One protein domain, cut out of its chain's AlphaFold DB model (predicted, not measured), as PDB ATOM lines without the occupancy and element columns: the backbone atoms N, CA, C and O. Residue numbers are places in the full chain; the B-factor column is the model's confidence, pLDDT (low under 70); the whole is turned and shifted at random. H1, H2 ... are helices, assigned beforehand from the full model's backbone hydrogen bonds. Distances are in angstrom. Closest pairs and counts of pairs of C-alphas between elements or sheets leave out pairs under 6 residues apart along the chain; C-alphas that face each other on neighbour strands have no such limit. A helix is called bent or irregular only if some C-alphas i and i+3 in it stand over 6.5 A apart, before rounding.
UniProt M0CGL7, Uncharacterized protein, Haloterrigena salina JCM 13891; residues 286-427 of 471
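What this domain is: This is residues 286 to 427 of the 471 residues of an uncharacterized protein of Haloterrigena salina JCM 13891 (UniProt M0CGL7). A long helix, H6, runs through the middle, with H1, H2, H4 and H5 grouped on one side of it and H7, H8 and H9 on the other. The short H3 lies at the far edge of the first group, and residues 411 to 416 stick out as a free loop beyond the second. The helices cross one another: of 10 touching pairs given a tilt, 0 are at a shallow tilt. The printed part has 142 residues with nine named helices, H1 to H9 in chain order, and no named strand; its class is all helix. It is compact, with a radius of gyration of the C-alphas of 15.4 A and spans of 44 by 36 by 28 A.

Where its parts are: H1, residues 286 to 299, begins at C-alpha 286 (268.040, 247.391, 330.563) and is 20.0 A long. H2 is residues 302 to 309, H3 residues 312 to 315 and H4 residues 321 to 328. H5, residues 339 to 353, is 20.0 A long and only just irregular: C-alphas 341 and 344 are 6.51 A apart. H6, residues 357 to 377, is 30.2 A long and begins at C-alpha 357 (275.772, 261.511, 312.085). H7, residues 383 to 392, is 14.6 A long, and H8, residues 398 to 408, is 14.8 A long. H9, residues 420 to 425, ends at C-alpha 425 (276.335, 257.593, 330.669).

How they stand to each other: H6 is the hub, touching five helices. With residues 363 to 368 alone it touches H1, about perpendicular at 76 degrees; their closest C-alphas, Leu 297 and Ser 364, are 4.8 A apart. With residues 357 to 364 alone it touches H2, closest at C-alphas Gly 302 and Arg 361, 4.1 A. H5 and H6 touch only at the corner, and only just, with 3 pairs of C-alphas within 8 A. H1 touches H5 at a steep tilt of 60 degrees, the same way, closest at C-alphas Thr 289 and Val 342, 5.4 A. H1 also touches H4, closest at C-alphas Thr 292 and Phe 327, 5.3 A. H3 is close to H5 but not clearly touching, its Ile 314 C-alpha 6.5 A from that of His 347. H6 touches H8 with residues 358 to 365 alone, at 77 degrees, closest at C-alphas Phe 362 and Val 400, 5.3 A. H6 touches H7 with residues 366 to 373 alone, closest at C-alphas Tyr 370 and Leu 386, 6.4 A. H9 touches H7, closest at C-alphas Pro 383 and Glu 425, 6.2 A. Among the pairs apart are H1 and H8, and H5 and H7. Every O i to N i+4 pair is within hydrogen-bond range in H1, H2, H4, H6, H7, H8 and H9; in H5 9 of 11 are, and H3 is too short for one.

The domain as a whole: The C-alphas farthest apart, Tyr 336 and Gln 413, are 48.3 A apart. The printed part has no cut. The link from H8 to H9 is long, with 11 residues. The mean pLDDT of the printed part is 85.2; residues 312 to 317 and 410 to 418 are under 70.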
ATOM      1  N   ILE A 286     267.179 246.197 330.618       90.44
ATOM      2  CA  ILE A 286     268.040 247.391 330.563       90.44
ATOM      3  C   ILE A 286     269.494 246.993 330.276       90.44
ATOM      4  O   ILE A 286     270.112 247.506 329.344       90.44
ATOM      5  N   GLY A 287     270.032 246.048 331.046       91.12
ATOM      6  CA  GLY A 287     271.416 245.596 330.913       91.12
ATOM      7  C   GLY A 287     271.687 244.901 329.578       91.12
ATOM      8  O   GLY A 287     272.757 245.111 328.999       91.12
ATOM      9  N   ALA A 288     270.720 244.117 329.084       92.81
ATOM     10  CA  ALA A 288     270.781 243.466 327.776       92.81
ATOM     11  C   ALA A 288     270.769 244.511 326.654       92.81
ATOM     12  O   ALA A 288     271.638 244.488 325.791       92.81
ATOM     13  N   THR A 289     269.870 245.499 326.736       93.25
ATOM     14  CA  THR A 289     269.815 246.638 325.803       93.25
ATOM     15  C   THR A 289     271.150 247.375 325.736       93.25
ATOM     16  O   THR A 289     271.611 247.735 324.657       93.25
ATOM     17  N   GLU A 290     271.780 247.606 326.887       92.56
ATOM     18  CA  GLU A 290     273.088 248.254 326.971       92.56
ATOM     19  C   GLU A 290     274.194 247.426 326.316       92.56
ATOM     20  O   GLU A 290     275.099 248.001 325.729       92.56
ATOM     21  N   GLU A 291     274.172 246.092 326.441       92.94
ATOM     22  CA  GLU A 291     275.234 245.245 325.863       92.94
ATOM     23  C   GLU A 291     275.037 245.158 324.357       92.94
ATOM     24  O   GLU A 291     275.977 245.426 323.622       92.94
ATOM     25  N   THR A 292     273.800 244.943 323.900       93.94
ATOM     26  CA  THR A 292     273.463 244.966 322.474       93.94
ATOM     27  C   THR A 292     273.843 246.299 321.834       93.94
ATOM     28  O   THR A 292     274.394 246.314 320.738       93.94
ATOM     29  N   LEU A 293     273.602 247.429 322.508       93.50
ATOM     30  CA  LEU A 293     273.984 248.743 321.993       93.50
ATOM     31  C   LEU A 293     275.501 248.893 321.831       93.50
ATOM     32  O   LEU A 293     275.949 249.398 320.802       93.50
ATOM     33  N   VAL A 294     276.276 248.482 322.838       93.50
ATOM     34  CA  VAL A 294     277.744 248.528 322.781       93.50
ATOM     35  C   VAL A 294     278.254 247.622 321.662       93.50
ATOM     36  O   VAL A 294     279.018 248.097 320.829       93.50
ATOM     37  N   SER A 295     277.761 246.381 321.572       92.94
ATOM     38  CA  SER A 295     278.135 245.436 320.512       92.94
ATOM     39  C   SER A 295     277.829 245.981 319.115       92.94
ATOM     40  O   SER A 295     278.686 245.925 318.240       92.94
ATOM     41  N   LEU A 296     276.659 246.598 318.912       93.19
ATOM     42  CA  LEU A 296     276.304 247.231 317.637       93.19
ATOM     43  C   LEU A 296     277.239 248.388 317.267       93.19
ATOM     44  O   LEU A 296     277.633 248.529 316.111       93.19
ATOM     45  N   LEU A 297     277.565 249.250 318.232       92.31
ATOM     46  CA  LEU A 297     278.427 250.413 318.009       92.31
ATOM     47  C   LEU A 297     279.899 250.047 317.801       92.31
ATOM     48  O   LEU A 297     280.631 250.844 317.210       92.31
ATOM     49  N   GLU A 298     280.316 248.894 318.319       89.94
ATOM     50  CA  GLU A 298     281.652 248.328 318.150       89.94
ATOM     51  C   GLU A 298     281.791 247.607 316.803       89.94
ATOM     52  O   GLU A 298     282.766 247.822 316.084       89.94
ATOM     53  N   GLU A 299     280.802 246.790 316.434       90.69
ATOM     54  CA  GLU A 299     280.824 246.005 315.197       90.69
ATOM     55  C   GLU A 299     280.653 246.882 313.949       90.69
ATOM     56  O   GLU A 299     281.297 246.658 312.918       90.69
ATOM     57  N   TYR A 300     279.812 247.915 314.039       90.94
ATOM     58  CA  TYR A 300     279.475 248.765 312.907       90.94
ATOM     59  C   TYR A 300     279.968 250.202 313.068       90.94
ATOM     60  O   TYR A 300     279.925 250.813 314.133       90.94
ATOM     61  N   SER A 301     280.363 250.811 311.945       89.00
ATOM     62  CA  SER A 301     280.711 252.235 311.925       89.00
ATOM     63  C   SER A 301     279.535 253.111 312.376       89.00
ATOM     64  O   SER A 301     278.389 252.860 312.001       89.00
ATOM     65  N   GLY A 302     279.815 254.215 313.070       88.81
ATOM     66  CA  GLY A 302     278.766 255.147 313.500       88.81
ATOM     67  C   GLY A 302     277.951 255.751 312.349       88.81
ATOM     68  O   GLY A 302     276.798 256.117 312.542       88.81
ATOM     69  N   GLU A 303     278.501 255.829 311.130       90.69
ATOM     70  CA  GLU A 303     277.715 256.206 309.943       90.69
ATOM     71  C   GLU A 303     276.649 255.159 309.614       90.69
ATOM     72  O   GLU A 303     275.494 255.509 309.385       90.69
ATOM     73  N   TYR A 304     277.032 253.886 309.644       91.06
ATOM     74  CA  TYR A 304     276.119 252.780 309.400       91.06
ATOM     75  C   TYR A 304     275.052 252.687 310.494       91.06
ATOM     76  O   TYR A 304     273.874 252.588 310.174       91.06
ATOM     77  N   VAL A 305     275.432 252.814 311.771       89.19
ATOM     78  CA  VAL A 305     274.467 252.831 312.886       89.19
ATOM     79  C   VAL A 305     273.494 254.007 312.764       89.19
ATOM     80  O   VAL A 305     272.310 253.855 313.057       89.19
ATOM     81  N   PHE A 306     273.955 255.167 312.282       91.50
ATOM     82  CA  PHE A 306     273.067 256.285 311.976       91.50
ATOM     83  C   PHE A 306     272.072 255.942 310.866       91.50
ATOM     84  O   PHE A 306     270.873 256.139 311.045       91.50
ATOM     85  N   ASP A 307     272.542 255.429 309.729       89.50
ATOM     86  CA  ASP A 307     271.654 255.083 308.617       89.50
ATOM     87  C   ASP A 307     270.666 253.965 309.027       89.50
ATOM     88  O   ASP A 307     269.484 254.024 308.682       89.50
ATOM     89  N   LEU A 308     271.111 253.017 309.861       85.69
ATOM     90  CA  LEU A 308     270.276 251.984 310.470       85.69
ATOM     91  C   LEU A 308     269.176 252.609 311.334       85.69
ATOM     92  O   LEU A 308     268.003 252.345 311.087       85.69
ATOM     93  N   ALA A 309     269.531 253.521 312.251       85.81
ATOM     94  CA  ALA A 309     268.597 254.264 313.105       85.81
ATOM     95  C   ALA A 309     267.525 255.040 312.309       85.81
ATOM     96  O   ALA A 309     266.388 255.174 312.760       85.81
ATOM     97  N   GLN A 310     267.865 255.526 311.110       84.19
ATOM     98  CA  GLN A 310     266.949 256.253 310.222       84.19
ATOM     99  C   GLN A 310     266.076 255.338 309.345       84.19
ATOM    100  O   GLN A 310     265.210 255.823 308.608       84.19
ATOM    101  N   THR A 311     266.281 254.021 309.391       81.12
ATOM    102  CA  THR A 311     265.540 253.076 308.553       81.12
ATOM    103  C   THR A 311     264.075 253.001 308.993       81.12
ATOM    104  O   THR A 311     263.746 252.957 310.181       81.12
ATOM    105  N   SER A 312     263.156 252.957 308.023       62.69
ATOM    106  CA  SER A 312     261.707 252.905 308.283       62.69
ATOM    107  C   SER A 312     261.274 251.665 309.077       62.69
ATOM    108  O   SER A 312     260.202 251.659 309.682       62.69
ATOM    109  N   GLU A 313     262.103 250.625 309.111       65.31
ATOM    110  CA  GLU A 313     261.910 249.403 309.891       65.31
ATOM    111  C   GLU A 313     261.928 249.674 311.398       65.31
ATOM    112  O   GLU A 313     261.036 249.207 312.103       65.31
ATOM    113  N   ILE A 314     262.820 250.543 311.880       67.56
ATOM    114  CA  ILE A 314     262.858 250.957 313.291       67.56
ATOM    115  C   ILE A 314     261.631 251.796 313.636       67.56
ATOM    116  O   ILE A 314     260.980 251.561 314.657       67.56
ATOM    117  N   ALA A 315     261.257 252.721 312.747       62.91
ATOM    118  CA  ALA A 315     260.064 253.552 312.903       62.91
ATOM    119  C   ALA A 315     258.755 252.739 312.864       62.91
ATOM    120  O   ALA A 315     257.756 253.145 313.455       62.91
ATOM    121  N   SER A 316     258.756 251.588 312.184       64.06
ATOM    122  CA  SER A 316     257.615 250.667 312.095       64.06
ATOM    123  C   SER A 316     257.681 249.497 313.081       64.06
ATOM    124  O   SER A 316     256.778 248.662 313.082       64.06
ATOM    125  N   GLY A 317     258.717 249.436 313.927       66.19
ATOM    126  CA  GLY A 317     258.898 248.378 314.921       66.19
ATOM    127  C   GLY A 317     259.167 246.993 314.323       66.19
ATOM    128  O   GLY A 317     258.914 245.992 314.990       66.19
ATOM    129  N   ARG A 318     259.651 246.903 313.080       73.19
ATOM    130  CA  ARG A 318     260.052 245.634 312.450       73.19
ATOM    131  C   ARG A 318     261.395 245.149 312.992       73.19
ATOM    132  O   ARG A 318     262.124 245.913 313.617       73.19
ATOM    133  N   ASP A 319     261.661 243.858 312.821       75.25
ATOM    134  CA  ASP A 319     262.946 243.273 313.199       75.25
ATOM    135  C   ASP A 319     264.039 243.734 312.244       75.25
ATOM    136  O   ASP A 319     263.887 243.641 311.029       75.25
ATOM    137  N   VAL A 320     265.126 244.214 312.836       83.75
ATOM    138  CA  VAL A 320     266.379 244.543 312.163       83.75
ATOM    139  C   VAL A 320     267.338 243.390 312.447       83.75
ATOM    140  O   VAL A 320     267.556 243.057 313.615       83.75
ATOM    141  N   SER A 321     267.867 242.751 311.401       85.81
ATOM    142  CA  SER A 321     268.728 241.561 311.518       85.81
ATOM    143  C   SER A 321     269.926 241.804 312.425       85.81
ATOM    144  O   SER A 321     270.168 241.035 313.344       85.81
ATOM    145  N   GLU A 322     270.591 242.935 312.231       89.00
ATOM    146  CA  GLU A 322     271.794 243.363 312.929       89.00
ATOM    147  C   GLU A 322     271.540 243.486 314.439       89.00
ATOM    148  O   GLU A 322     272.382 243.114 315.251       89.00
ATOM    149  N   PHE A 323     270.349 243.948 314.842       88.69
ATOM    150  CA  PHE A 323     269.977 244.051 316.259       88.69
ATOM    151  C   PHE A 323     269.761 242.687 316.892       88.69
ATOM    152  O   PHE A 323     270.171 242.472 318.031       88.69
ATOM    153  N   ASN A 324     269.105 241.779 316.168       89.81
ATOM    154  CA  ASN A 324     268.924 240.425 316.653       89.81
ATOM    155  C   ASN A 324     270.274 239.706 316.717       89.81
ATOM    156  O   ASN A 324     270.556 239.087 317.730       89.81
ATOM    157  N   ASP A 325     271.137 239.843 315.713       91.25
ATOM    158  CA  ASP A 325     272.461 239.213 315.702       91.25
ATOM    159  C   ASP A 325     273.322 239.698 316.884       91.25
ATOM    160  O   ASP A 325     273.866 238.879 317.626       91.25
ATOM    161  N   ALA A 326     273.335 241.009 317.156       91.62
ATOM    162  CA  ALA A 326     273.998 241.584 318.330       91.62
ATOM    163  C   ALA A 326     273.336 241.206 319.671       91.62
ATOM    164  O   ALA A 326     273.974 241.256 320.721       91.62
ATOM    165  N   PHE A 327     272.049 240.849 319.678       92.25
ATOM    166  CA  PHE A 327     271.370 240.327 320.864       92.25
ATOM    167  C   PHE A 327     271.650 238.831 321.083       92.25
ATOM    168  O   PHE A 327     271.823 238.386 322.213       92.25
ATOM    169  N   GLN A 328     271.726 238.037 320.016       90.38
ATOM    170  CA  GLN A 328     272.029 236.606 320.105       90.38
ATOM    171  C   GLN A 328     273.496 236.343 320.469       90.38
ATOM    172  O   GLN A 328     273.814 235.270 320.973       90.38
ATOM    173  N   SER A 329     274.392 237.308 320.238       89.44
ATOM    174  CA  SER A 329     275.795 237.229 320.660       89.44
ATOM    175  C   SER A 329     276.014 237.533 322.146       89.44
ATOM    176  O   SER A 329     277.136 237.393 322.642       89.44
ATOM    177  N   LEU A 330     274.963 237.931 322.877       88.12
ATOM    178  CA  LEU A 330     275.062 238.206 324.304       88.12
ATOM    179  C   LEU A 330     275.432 236.945 325.094       88.12
ATOM    180  O   LEU A 330     274.931 235.850 324.853       88.12
ATOM    181  N   GLY A 331     276.315 237.117 326.079       82.19
ATOM    182  CA  GLY A 331     276.779 236.021 326.927       82.19
ATOM    183  C   GLY A 331     275.732 235.517 327.930       82.19
ATOM    184  O   GLY A 331     274.617 236.031 328.038       82.19
ATOM    185  N   ALA A 332     276.147 234.546 328.750       80.38
ATOM    186  CA  ALA A 332     275.304 233.876 329.748       80.38
ATOM    187  C   ALA A 332     274.620 234.817 330.765       80.38
ATOM    188  O   ALA A 332     273.612 234.447 331.356       80.38
ATOM    189  N   ASP A 333     275.121 236.045 330.935       83.75
ATOM    190  CA  ASP A 333     274.527 237.080 331.798       83.75
ATOM    191  C   ASP A 333     273.124 237.525 331.360       83.75
ATOM    192  O   ASP A 333     272.422 238.187 332.128       83.75
ATOM    193  N   PHE A 334     272.741 237.209 330.121       86.06
ATOM    194  CA  PHE A 334     271.487 237.626 329.499       86.06
ATOM    195  C   PHE A 334     270.712 236.452 328.887       86.06
ATOM    196  O   PHE A 334     269.789 236.674 328.111       86.06
ATOM    197  N   SER A 335     271.038 235.209 329.256       79.50
ATOM    198  CA  SER A 335     270.437 233.992 328.684       79.50
ATOM    199  C   SER A 335     268.912 233.897 328.841       79.50
ATOM    200  O   SER A 335     268.248 233.210 328.066       79.50
ATOM    201  N   TYR A 336     268.347 234.597 329.828       81.88
ATOM    202  CA  TYR A 336     266.905 234.652 330.091       81.88
ATOM    203  C   TYR A 336     266.233 235.936 329.584       81.88
ATOM    204  O   TYR A 336     265.009 236.054 329.675       81.88
ATOM    205  N   ALA A 337     266.999 236.878 329.022       86.25
ATOM    206  CA  ALA A 337     266.442 238.067 328.395       86.25
ATOM    207  C   ALA A 337     265.716 237.692 327.099       86.25
ATOM    208  O   ALA A 337     266.102 236.770 326.379       86.25
ATOM    209  N   ARG A 338     264.651 238.428 326.780       88.19
ATOM    210  CA  ARG A 338     263.892 238.246 325.541       88.19
ATOM    211  C   ARG A 338     264.116 239.429 324.621       88.19
ATOM    212  O   ARG A 338     264.018 240.581 325.046       88.19
ATOM    213  N   TYR A 339     264.364 239.129 323.351       90.44
ATOM    214  CA  TYR A 339     264.588 240.155 322.340       90.44
ATOM    215  C   TYR A 339     263.386 241.099 322.192       90.44
ATOM    216  O   TYR A 339     263.578 242.305 322.074       90.44
ATOM    217  N   ASP A 340     262.157 240.582 322.297       89.81
ATOM    218  CA  ASP A 340     260.927 241.384 322.196       89.81
ATOM    219  C   ASP A 340     260.834 242.493 323.260       89.81
ATOM    220  O   ASP A 340     260.305 243.570 322.977       89.81
ATOM    221  N   ASP A 341     261.399 242.266 324.448       89.19
ATOM    222  CA  ASP A 341     261.428 243.244 325.543       89.19
ATOM    223  C   ASP A 341     262.602 244.234 325.392       89.19
ATOM    224  O   ASP A 341     262.499 245.413 325.737       89.19
ATOM    225  N   VAL A 342     263.719 243.779 324.814       91.00
ATOM    226  CA  VAL A 342     264.941 244.572 324.581       91.00
ATOM    227  C   VAL A 342     264.798 245.518 323.390       91.00
ATOM    228  O   VAL A 342     265.163 246.693 323.459       91.00
ATOM    229  N   LYS A 343     264.225 245.036 322.290       90.75
ATOM    230  CA  LYS A 343     264.045 245.763 321.031       90.75
ATOM    231  C   LYS A 343     263.438 247.169 321.189       90.75
ATOM    232  O   LYS A 343     264.029 248.120 320.667       90.75
ATOM    233  N   PRO A 344     262.310 247.385 321.898       89.44
ATOM    234  CA  PRO A 344     261.746 248.727 322.048       89.44
ATOM    235  C   PRO A 344     262.655 249.671 322.845       89.44
ATOM    236  O   PRO A 344     262.688 250.871 322.555       89.44
ATOM    237  N   LEU A 345     263.398 249.163 323.833       89.94
ATOM    238  CA  LEU A 345     264.359 249.952 324.607       89.94
ATOM    239  C   LEU A 345     265.564 250.338 323.743       89.94
ATOM    240  O   LEU A 345     265.962 251.507 323.726       89.94
ATOM    241  N   LEU A 346     266.075 249.383 322.963       90.69
ATOM    242  CA  LEU A 346     267.161 249.591 322.014       90.69
ATOM    243  C   LEU A 346     266.793 250.644 320.964       90.69
ATOM    244  O   LEU A 346     267.551 251.592 320.770       90.69
ATOM    245  N   HIS A 347     265.600 250.562 320.363       89.56
ATOM    246  CA  HIS A 347     265.118 251.555 319.392       89.56
ATOM    247  C   HIS A 347     265.100 252.973 319.979       89.56
ATOM    248  O   HIS A 347     265.556 253.925 319.344       89.56
ATOM    249  N   ARG A 348     264.600 253.137 321.213       88.31
ATOM    250  CA  ARG A 348     264.578 254.450 321.882       88.31
ATOM    251  C   ARG A 348     265.984 254.988 322.132       88.31
ATOM    252  O   ARG A 348     266.198 256.190 321.978       88.31
ATOM    253  N   ARG A 349     266.924 254.126 322.533       89.56
ATOM    254  CA  ARG A 349     268.309 254.523 322.820       89.56
ATOM    255  C   ARG A 349     269.053 254.873 321.530       89.56
ATOM    256  O   ARG A 349     269.666 255.933 321.474       89.56
ATOM    257  N   LEU A 350     268.887 254.076 320.472       89.62
ATOM    258  CA  LEU A 350     269.438 254.343 319.140       89.62
ATOM    259  C   LEU A 350     268.953 255.670 318.558       89.62
ATOM    260  O   LEU A 350     269.775 256.467 318.126       89.62
ATOM    261  N   ASN A 351     267.653 255.969 318.638       87.50
ATOM    262  CA  ASN A 351     267.118 257.253 318.168       87.50
ATOM    263  C   ASN A 351     267.740 258.466 318.878       87.50
ATOM    264  O   ASN A 351     267.804 259.546 318.296       87.50
ATOM    265  N   ARG A 352     268.196 258.298 320.128       87.69
ATOM    266  CA  ARG A 352     268.886 259.347 320.886       87.69
ATOM    267  C   ARG A 352     270.351 259.463 320.480       87.69
ATOM    268  O   ARG A 352     270.816 260.552 320.165       87.69
ATOM    269  N   ILE A 353     271.078 258.346 320.460       89.88
ATOM    270  CA  ILE A 353     272.518 258.373 320.178       89.88
ATOM    271  C   ILE A 353     272.828 258.649 318.698       89.88
ATOM    272  O   ILE A 353     273.880 259.192 318.366       89.88
ATOM    273  N   ALA A 354     271.889 258.326 317.806       90.00
ATOM    274  CA  ALA A 354     271.962 258.562 316.372       90.00
ATOM    275  C   ALA A 354     271.080 259.738 315.919       90.00
ATOM    276  O   ALA A 354     270.638 259.774 314.770       90.00
ATOM    277  N   GLU A 355     270.842 260.722 316.793       89.25
ATOM    278  CA  GLU A 355     270.136 261.958 316.426       89.25
ATOM    279  C   GLU A 355     270.842 262.680 315.264       89.25
ATOM    280  O   GLU A 355     270.199 263.173 314.334       89.25
ATOM    281  N   THR A 356     272.181 262.691 315.270       90.56
ATOM    282  CA  THR A 356     272.995 263.170 314.145       90.56
ATOM    283  C   THR A 356     274.102 262.184 313.784       90.56
ATOM    284  O   THR A 356     274.533 261.364 314.597       90.56
ATOM    285  N   ARG A 357     274.623 262.304 312.555       92.38
ATOM    286  CA  ARG A 357     275.772 261.511 312.085       92.38
ATOM    287  C   ARG A 357     277.013 261.727 312.943       92.38
ATOM    288  O   ARG A 357     277.775 260.792 313.158       92.38
ATOM    289  N   GLU A 358     277.245 262.949 313.415       91.25
ATOM    290  CA  GLU A 358     278.370 263.260 314.298       91.25
ATOM    291  C   GLU A 358     278.217 262.597 315.668       91.25
ATOM    292  O   GLU A 358     279.207 262.099 316.204       91.25
ATOM    293  N   MET A 359     276.995 262.550 316.214       91.12
ATOM    294  CA  MET A 359     276.726 261.873 317.485       91.12
ATOM    295  C   MET A 359     276.945 260.369 317.372       91.12
ATOM    296  O   MET A 359     277.693 259.816 318.174       91.12
ATOM    297  N   ALA A 360     276.412 259.730 316.330       93.12
ATOM    298  CA  ALA A 360     276.606 258.298 316.125       93.12
ATOM    299  C   ALA A 360     278.098 257.929 316.003       93.12
ATOM    300  O   ALA A 360     278.559 256.984 316.635       93.12
ATOM    301  N   ARG A 361     278.895 258.728 315.276       93.25
ATOM    302  CA  ARG A 361     280.360 258.542 315.211       93.25
ATOM    303  C   ARG A 361     281.045 258.709 316.559       93.25
ATOM    304  O   ARG A 361     281.971 257.965 316.864       93.25
ATOM    305  N   PHE A 362     280.634 259.707 317.338       93.31
ATOM    306  CA  PHE A 362     281.173 259.914 318.677       93.31
ATOM    307  C   PHE A 362     280.871 258.710 319.576       93.31
ATOM    308  O   PHE A 362     281.787 258.199 320.213       93.31
ATOM    309  N   TYR A 363     279.639 258.202 319.561       94.44
ATOM    310  CA  TYR A 363     279.252 257.048 320.368       94.44
ATOM    311  C   TYR A 363     279.906 255.737 319.936       94.44
ATOM    312  O   TYR A 363     280.243 254.949 320.813       94.44
ATOM    313  N   SER A 364     280.193 255.530 318.647       93.75
ATOM    314  CA  SER A 364     281.038 254.402 318.220       93.75
ATOM    315  C   SER A 364     282.431 254.464 318.847       93.75
ATOM    316  O   SER A 364     282.924 253.465 319.356       93.75
ATOM    317  N   VAL A 365     283.050 255.650 318.903       93.81
ATOM    318  CA  VAL A 365     284.357 255.818 319.562       93.81
ATOM    319  C   VAL A 365     284.263 255.611 321.078       93.81
ATOM    320  O   VAL A 365     285.193 255.077 321.685       93.81
ATOM    321  N   VAL A 366     283.155 256.010 321.706       93.81
ATOM    322  CA  VAL A 366     282.905 255.763 323.137       93.81
ATOM    323  C   VAL A 366     282.734 254.265 323.406       93.81
ATOM    324  O   VAL A 366     283.335 253.772 324.354       93.81
ATOM    325  N   ALA A 367     281.983 253.538 322.573       94.75
ATOM    326  CA  ALA A 367     281.790 252.091 322.692       94.75
ATOM    327  C   ALA A 367     283.104 251.314 322.498       94.75
ATOM    328  O   ALA A 367     283.455 250.490 323.334       94.75
ATOM    329  N   GLU A 368     283.895 251.660 321.478       94.31
ATOM    330  CA  GLU A 368     285.234 251.088 321.263       94.31
ATOM    331  C   GLU A 368     286.153 251.326 322.477       94.31
ATOM    332  O   GLU A 368     286.872 250.435 322.939       94.31
ATOM    333  N   THR A 369     286.108 252.542 323.034       94.00
ATOM    334  CA  THR A 369     286.859 252.884 324.251       94.00
ATOM    335  C   THR A 369     286.350 252.081 325.448       94.00
ATOM    336  O   THR A 369     287.155 251.619 326.248       94.00
ATOM    337  N   TYR A 370     285.037 251.870 325.562       94.88
ATOM    338  CA  TYR A 370     284.443 251.059 326.620       94.88
ATOM    339  C   TYR A 370     284.938 249.616 326.588       94.88
ATOM    340  O   TYR A 370     285.385 249.127 327.625       94.88
ATOM    341  N   THR A 371     284.921 248.956 325.428       93.69
ATOM    342  CA  THR A 371     285.405 247.574 325.305       93.69
ATOM    343  C   THR A 371     286.895 247.480 325.637       93.69
ATOM    344  O   THR A 371     287.285 246.660 326.466       93.69
ATOM    345  N   THR A 372     287.711 248.408 325.123       94.19
ATOM    346  CA  THR A 372     289.152 248.470 325.434       94.19
ATOM    347  C   THR A 372     289.407 248.616 326.940       94.19
ATOM    348  O   THR A 372     290.221 247.899 327.518       94.19
ATOM    349  N   VAL A 373     288.690 249.528 327.603       94.56
ATOM    350  CA  VAL A 373     288.838 249.774 329.045       94.56
ATOM    351  C   VAL A 373     288.327 248.585 329.868       94.56
ATOM    352  O   VAL A 373     288.938 248.238 330.875       94.56
ATOM    353  N   LYS A 374     287.242 247.925 329.444       94.06
ATOM    354  CA  LYS A 374     286.705 246.714 330.091       94.06
ATOM    355  C   LYS A 374     287.738 245.589 330.104       94.06
ATOM    356  O   LYS A 374     287.919 244.953 331.140       94.06
ATOM    357  N   GLU A 375     288.420 245.371 328.982       92.62
ATOM    358  CA  GLU A 375     289.485 244.369 328.862       92.62
ATOM    359  C   GLU A 375     290.696 244.717 329.730       92.62
ATOM    360  O   GLU A 375     291.209 243.857 330.440       92.62
ATOM    361  N   GLN A 376     291.124 245.982 329.719       92.50
ATOM    362  CA  GLN A 376     292.290 246.436 330.480       92.50
ATOM    363  C   GLN A 376     292.081 246.381 331.996       92.50
ATOM    364  O   GLN A 376     292.967 245.942 332.721       92.50
ATOM    365  N   LEU A 377     290.922 246.832 332.483       93.44
ATOM    366  CA  LEU A 377     290.639 246.886 333.920       93.44
ATOM    367  C   LEU A 377     290.145 245.551 334.486       93.44
ATOM    368  O   LEU A 377     290.070 245.393 335.705       93.44
ATOM    369  N   ASN A 378     289.724 244.630 333.614       93.25
ATOM    370  CA  ASN A 378     289.048 243.387 333.975       93.25
ATOM    371  C   ASN A 378     287.909 243.596 334.995       93.25
ATOM    372  O   ASN A 378     287.788 242.877 335.982       93.25
ATOM    373  N   ARG A 379     287.092 244.632 334.783       93.62
ATOM    374  CA  ARG A 379     285.878 244.960 335.552       93.62
ATOM    375  C   ARG A 379     284.916 245.752 334.688       93.62
ATOM    376  O   ARG A 379     285.294 246.205 333.610       93.62
ATOM    377  N   THR A 380     283.691 245.966 335.156       93.69
ATOM    378  CA  THR A 380     282.738 246.797 334.412       93.69
ATOM    379  C   THR A 380     283.185 248.268 334.452       93.69
ATOM    380  O   THR A 380     283.260 248.839 335.550       93.69
ATOM    381  N   PRO A 381     283.481 248.914 333.301       93.88
ATOM    382  CA  PRO A 381     283.869 250.319 333.278       93.88
ATOM    383  C   PRO A 381     282.754 251.223 333.800       93.88
ATOM    384  O   PRO A 381     281.574 251.063 333.478       93.88
ATOM    385  N   ARG A 382     283.146 252.210 334.594       90.19
ATOM    386  CA  ARG A 382     282.302 253.279 335.124       90.19
ATOM    387  C   ARG A 382     282.479 254.537 334.263       90.19
ATOM    388  O   ARG A 382     283.482 254.661 333.559       90.19
ATOM    389  N   PRO A 383     281.563 255.521 334.353       88.88
ATOM    390  CA  PRO A 383     281.689 256.770 333.600       88.88
ATOM    391  C   PRO A 383     283.044 257.466 333.783       88.88
ATOM    392  O   PRO A 383     283.584 257.999 332.817       88.88
ATOM    393  N   VAL A 384     283.623 257.399 334.991       86.12
ATOM    394  CA  VAL A 384     284.952 257.957 335.295       86.12
ATOM    395  C   VAL A 384     286.075 257.348 334.462       86.12
ATOM    396  O   VAL A 384     286.937 258.077 333.980       86.12
ATOM    397  N   ASP A 385     286.036 256.035 334.246       90.19
ATOM    398  CA  ASP A 385     287.091 255.320 333.533       90.19
ATOM    399  C   ASP A 385     287.099 255.745 332.057       90.19
ATOM    400  O   ASP A 385     288.145 256.042 331.486       90.19
ATOM    401  N   LEU A 386     285.913 255.857 331.443       90.69
ATOM    402  CA  LEU A 386     285.788 256.285 330.044       90.69
ATOM    403  C   LEU A 386     286.117 257.758 329.854       90.69
ATOM    404  O   LEU A 386     286.677 258.141 328.832       90.69
ATOM    405  N   VAL A 387     285.758 258.581 330.832       87.25
ATOM    406  CA  VAL A 387     286.123 259.993 330.887       87.25
ATOM    407  C   VAL A 387     287.638 260.156 330.753       87.25
ATOM    408  O   VAL A 387     288.089 260.901 329.883       87.25
ATOM    409  N   PHE A 388     288.412 259.442 331.574       84.69
ATOM    410  CA  PHE A 388     289.867 259.520 331.530       84.69
ATOM    411  C   PHE A 388     290.432 258.879 330.264       84.69
ATOM    412  O   PHE A 388     291.263 259.487 329.593       84.69
ATOM    413  N   ALA A 389     289.898 257.729 329.852       89.62
ATOM    414  CA  ALA A 389     290.336 257.065 328.629       89.62
ATOM    415  C   ALA A 389     290.142 257.932 327.379       89.62
ATOM    416  O   ALA A 389     291.029 258.012 326.529       89.62
ATOM    417  N   LEU A 390     289.005 258.622 327.260       88.75
ATOM    418  CA  LEU A 390     288.737 259.545 326.154       88.75
ATOM    419  C   LEU A 390     289.620 260.790 326.205       88.75
ATOM    420  O   LEU A 390     289.884 261.391 325.162       88.75
ATOM    421  N   GLU A 391     290.076 261.186 327.388       82.56
ATOM    422  CA  GLU A 391     291.003 262.295 327.528       82.56
ATOM    423  C   GLU A 391     292.411 261.941 327.038       82.56
ATOM    424  O   GLU A 391     293.027 262.727 326.305       82.56
ATOM    425  N   ASP A 392     292.889 260.754 327.400       82.31
ATOM    426  CA  ASP A 392     294.192 260.244 326.977       82.31
ATOM    427  C   ASP A 392     294.179 259.780 325.507       82.31
ATOM    428  O   ASP A 392     295.225 259.640 324.861       82.31
ATOM    429  N   ARG A 393     292.984 259.622 324.922       87.50
ATOM    430  CA  ARG A 393     292.794 259.194 323.536       87.50
ATOM    431  C   ARG A 393     293.270 260.230 322.520       87.50
ATOM    432  O   ARG A 393     292.917 261.412 322.522       87.50
ATOM    433  N   THR A 394     293.984 259.736 321.510       86.44
ATOM    434  CA  THR A 394     294.257 260.504 320.291       86.44
ATOM    435  C   THR A 394     293.117 260.335 319.286       86.44
ATOM    436  O   THR A 394     292.943 259.278 318.686       86.44
ATOM    437  N   PHE A 395     292.337 261.396 319.067       88.19
ATOM    438  CA  PHE A 395     291.273 261.407 318.059       88.19
ATOM    439  C   PHE A 395     291.826 261.681 316.654       88.19
ATOM    440  O   PHE A 395     292.218 262.814 316.347       88.19
ATOM    441  N   PHE A 396     291.812 260.659 315.796       86.94
ATOM    442  CA  PHE A 396     292.200 260.776 314.386       86.94
ATOM    443  C   PHE A 396     291.111 261.435 313.523       86.94
ATOM    444  O   PHE A 396     291.433 262.267 312.675       86.94
ATOM    445  N   ASP A 397     289.829 261.132 313.763       88.75
ATOM    446  CA  ASP A 397     288.712 261.826 313.104       88.75
ATOM    447  C   ASP A 397     288.523 263.222 313.722       88.75
ATOM    448  O   ASP A 397     288.217 263.381 314.911       88.75
ATOM    449  N   THR A 398     288.690 264.263 312.903       88.94
ATOM    450  CA  THR A 398     288.552 265.655 313.340       88.94
ATOM    451  C   THR A 398     287.136 265.992 313.798       88.94
ATOM    452  O   THR A 398     286.995 266.807 314.707       88.94
ATOM    453  N   ARG A 399     286.103 265.355 313.232       89.12
ATOM    454  CA  ARG A 399     284.689 265.584 313.580       89.12
ATOM    455  C   ARG A 399     284.361 265.017 314.956       89.12
ATOM    456  O   ARG A 399     283.708 265.679 315.763       89.12
ATOM    457  N   VAL A 400     284.874 263.822 315.253       90.25
ATOM    458  CA  VAL A 400     284.762 263.223 316.591       90.25
ATOM    459  C   VAL A 400     285.511 264.083 317.602       90.25
ATOM    460  O   VAL A 400     284.965 264.418 318.649       90.25
ATOM    461  N   ARG A 401     286.725 264.535 317.264       89.62
ATOM    462  CA  ARG A 401     287.514 265.425 318.126       89.62
ATOM    463  C   ARG A 401     286.798 266.741 318.433       89.62
ATOM    464  O   ARG A 401     286.879 267.235 319.554       89.62
ATOM    465  N   GLU A 402     286.139 267.339 317.447       87.62
ATOM    466  CA  GLU A 402     285.340 268.557 317.628       87.62
ATOM    467  C   GLU A 402     284.109 268.305 318.501       87.62
ATOM    468  O   GLU A 402     283.820 269.112 319.383       87.62
ATOM    469  N   THR A 403     283.444 267.163 318.321       89.00
ATOM    470  CA  THR A 403     282.293 266.744 319.134       89.00
ATOM    471  C   THR A 403     282.691 266.505 320.590       89.00
ATOM    472  O   THR A 403     282.077 267.074 321.491       89.00
ATOM    473  N   TYR A 404     283.781 265.769 320.821       88.44
ATOM    474  CA  TYR A 404     284.381 265.601 322.143       88.44
ATOM    475  C   TYR A 404     284.704 266.958 322.773       88.44
ATOM    476  O   TYR A 404     284.239 267.259 323.866       88.44
ATOM    477  N   ARG A 405     285.426 267.832 322.053       84.00
ATOM    478  CA  ARG A 405     285.758 269.180 322.540       84.00
ATOM    479  C   ARG A 405     284.513 269.993 322.869       84.00
ATOM    480  O   ARG A 405     284.550 270.739 323.836       84.00
ATOM    481  N   ARG A 406     283.429 269.869 322.102       84.00
ATOM    482  CA  ARG A 406     282.161 270.552 322.382       84.00
ATOM    483  C   ARG A 406     281.571 270.100 323.717       84.00
ATOM    484  O   ARG A 406     281.256 270.960 324.528       84.00
ATOM    485  N   PHE A 407     281.477 268.792 323.963       83.69
ATOM    486  CA  PHE A 407     280.942 268.245 325.220       83.69
ATOM    487  C   PHE A 407     281.873 268.474 326.422       83.69
ATOM    488  O   PHE A 407     281.427 268.651 327.559       83.69
ATOM    489  N   ALA A 408     283.174 268.543 326.159       77.12
ATOM    490  CA  ALA A 408     284.214 268.806 327.141       77.12
ATOM    491  C   ALA A 408     284.366 270.310 327.499       77.12
ATOM    492  O   ALA A 408     284.907 270.656 328.548       77.12
ATOM    493  N   ASN A 409     283.925 271.249 326.650       70.44
ATOM    494  CA  ASN A 409     284.265 272.670 326.802       70.44
ATOM    495  C   ASN A 409     283.376 273.428 327.810       70.44
ATOM    496  O   ASN A 409     282.287 273.890 327.477       70.44
ATOM    497  N   ARG A 410     283.921 273.696 329.006       56.72
ATOM    498  CA  ARG A 410     283.308 274.543 330.054       56.72
ATOM    499  C   ARG A 410     283.421 276.066 329.835       56.72
ATOM    500  O   ARG A 410     282.846 276.826 330.604       56.72
ATOM    501  N   ARG A 411     284.157 276.564 328.825       51.88
ATOM    502  CA  ARG A 411     284.347 278.024 328.609       51.88
ATOM    503  C   ARG A 411     283.179 278.719 327.895       51.88
ATOM    504  O   ARG A 411     283.231 279.935 327.704       51.88
ATOM    505  N   SER A 412     282.139 277.991 327.483       48.06
ATOM    506  CA  SER A 412     280.917 278.624 326.977       48.06
ATOM    507  C   SER A 412     280.172 279.285 328.146       48.06
ATOM    508  O   SER A 412     280.114 278.740 329.238       48.06
ATOM    509  N   GLN A 413     279.634 280.489 327.952       41.38
ATOM    510  CA  GLN A 413     279.082 281.350 329.013       41.38
ATOM    511  C   GLN A 413     277.821 280.800 329.730       41.38
ATOM    512  O   GLN A 413     277.205 281.522 330.512       41.38
ATOM    513  N   ARG A 414     277.431 279.538 329.497       43.41
ATOM    514  CA  ARG A 414     276.456 278.790 330.303       43.41
ATOM    515  C   ARG A 414     277.234 277.958 331.320       43.41
ATOM    516  O   ARG A 414     277.791 276.922 330.985       43.41
ATOM    517  N   ARG A 415     277.340 278.483 332.534       39.53
ATOM    518  CA  ARG A 415     278.400 278.182 333.502       39.53
ATOM    519  C   ARG A 415     278.352 276.809 334.196       39.53
ATOM    520  O   ARG A 415     279.269 276.571 334.966       39.53
ATOM    521  N   ASP A 416     277.397 275.916 333.903       42.62
ATOM    522  CA  ASP A 416     277.099 274.812 334.840       42.62
ATOM    523  C   ASP A 416     277.152 273.361 334.329       42.62
ATOM    524  O   ASP A 416     277.085 272.475 335.167       42.62
ATOM    525  N   LEU A 417     277.304 273.031 333.038       48.25
ATOM    526  CA  LEU A 417     277.212 271.614 332.620       48.25
ATOM    527  C   LEU A 417     278.203 271.270 331.501       48.25
ATOM    528  O   LEU A 417     277.993 271.600 330.335       48.25
ATOM    529  N   SER A 418     279.303 270.590 331.839       61.44
ATOM    530  CA  SER A 418     279.953 269.732 330.842       61.44
ATOM    531  C   SER A 418     279.024 268.545 330.624       61.44
ATOM    532  O   SER A 418     278.809 267.775 331.550       61.44
ATOM    533  N   GLU A 419     278.485 268.392 329.415       75.19
ATOM    534  CA  GLU A 419     277.593 267.269 329.087       75.19
ATOM    535  C   GLU A 419     278.361 265.950 328.907       75.19
ATOM    536  O   GLU A 419     277.747 264.908 328.732       75.19
ATOM    537  N   LEU A 420     279.702 265.959 328.909       81.25
ATOM    538  CA  LEU A 420     280.486 264.773 328.558       81.25
ATOM    539  C   LEU A 420     280.160 263.566 329.450       81.25
ATOM    540  O   LEU A 420     280.009 262.472 328.919       81.25
ATOM    541  N   ALA A 421     280.016 263.766 330.764       79.06
ATOM    542  CA  ALA A 421     279.645 262.693 331.686       79.06
ATOM    543  C   ALA A 421     278.251 262.126 331.360       79.06
ATOM    544  O   ALA A 421     278.119 260.921 331.177       79.06
ATOM    545  N   GLU A 422     277.251 262.992 331.171       81.94
ATOM    546  CA  GLU A 422     275.883 262.594 330.798       81.94
ATOM    547  C   GLU A 422     275.848 261.843 329.458       81.94
ATOM    548  O   GLU A 422     275.137 260.852 329.312       81.94
ATOM    549  N   ARG A 423     276.648 262.276 328.473       87.12
ATOM    550  CA  ARG A 423     276.762 261.585 327.179       87.12
ATOM    551  C   ARG A 423     277.413 260.223 327.341       87.12
ATOM    552  O   ARG A 423     276.916 259.245 326.804       87.12
ATOM    553  N   ILE A 424     278.501 260.138 328.094       88.44
ATOM    554  CA  ILE A 424     279.169 258.868 328.386       88.44
ATOM    555  C   ILE A 424     278.207 257.891 329.083       88.44
ATOM    556  O   ILE A 424     278.178 256.708 328.734       88.44
ATOM    557  N   GLU A 425     277.358 258.389 329.984       87.88
ATOM    558  CA  GLU A 425     276.335 257.593 330.669       87.88
ATOM    559  C   GLU A 425     275.295 256.960 329.725       87.88
ATOM    560  O   GLU A 425     274.691 255.942 330.067       87.88
ATOM    561  N   GLU A 426     275.119 257.487 328.506       87.31
ATOM    562  CA  GLU A 426     274.240 256.884 327.498       87.31
ATOM    563  C   GLU A 426     274.793 255.569 326.923       87.31
ATOM    564  O   GLU A 426     273.999 254.773 326.417       87.31
ATOM    565  N   VAL A 427     276.098 255.297 327.038       86.50
ATOM    566  CA  VAL A 427     276.740 254.056 326.551       86.50
ATOM    567  C   VAL A 427     277.266 253.179 327.694       86.50
ATOM    568  O   VAL A 427     277.343 251.962 327.542       86.50
TER     569      VAL A 427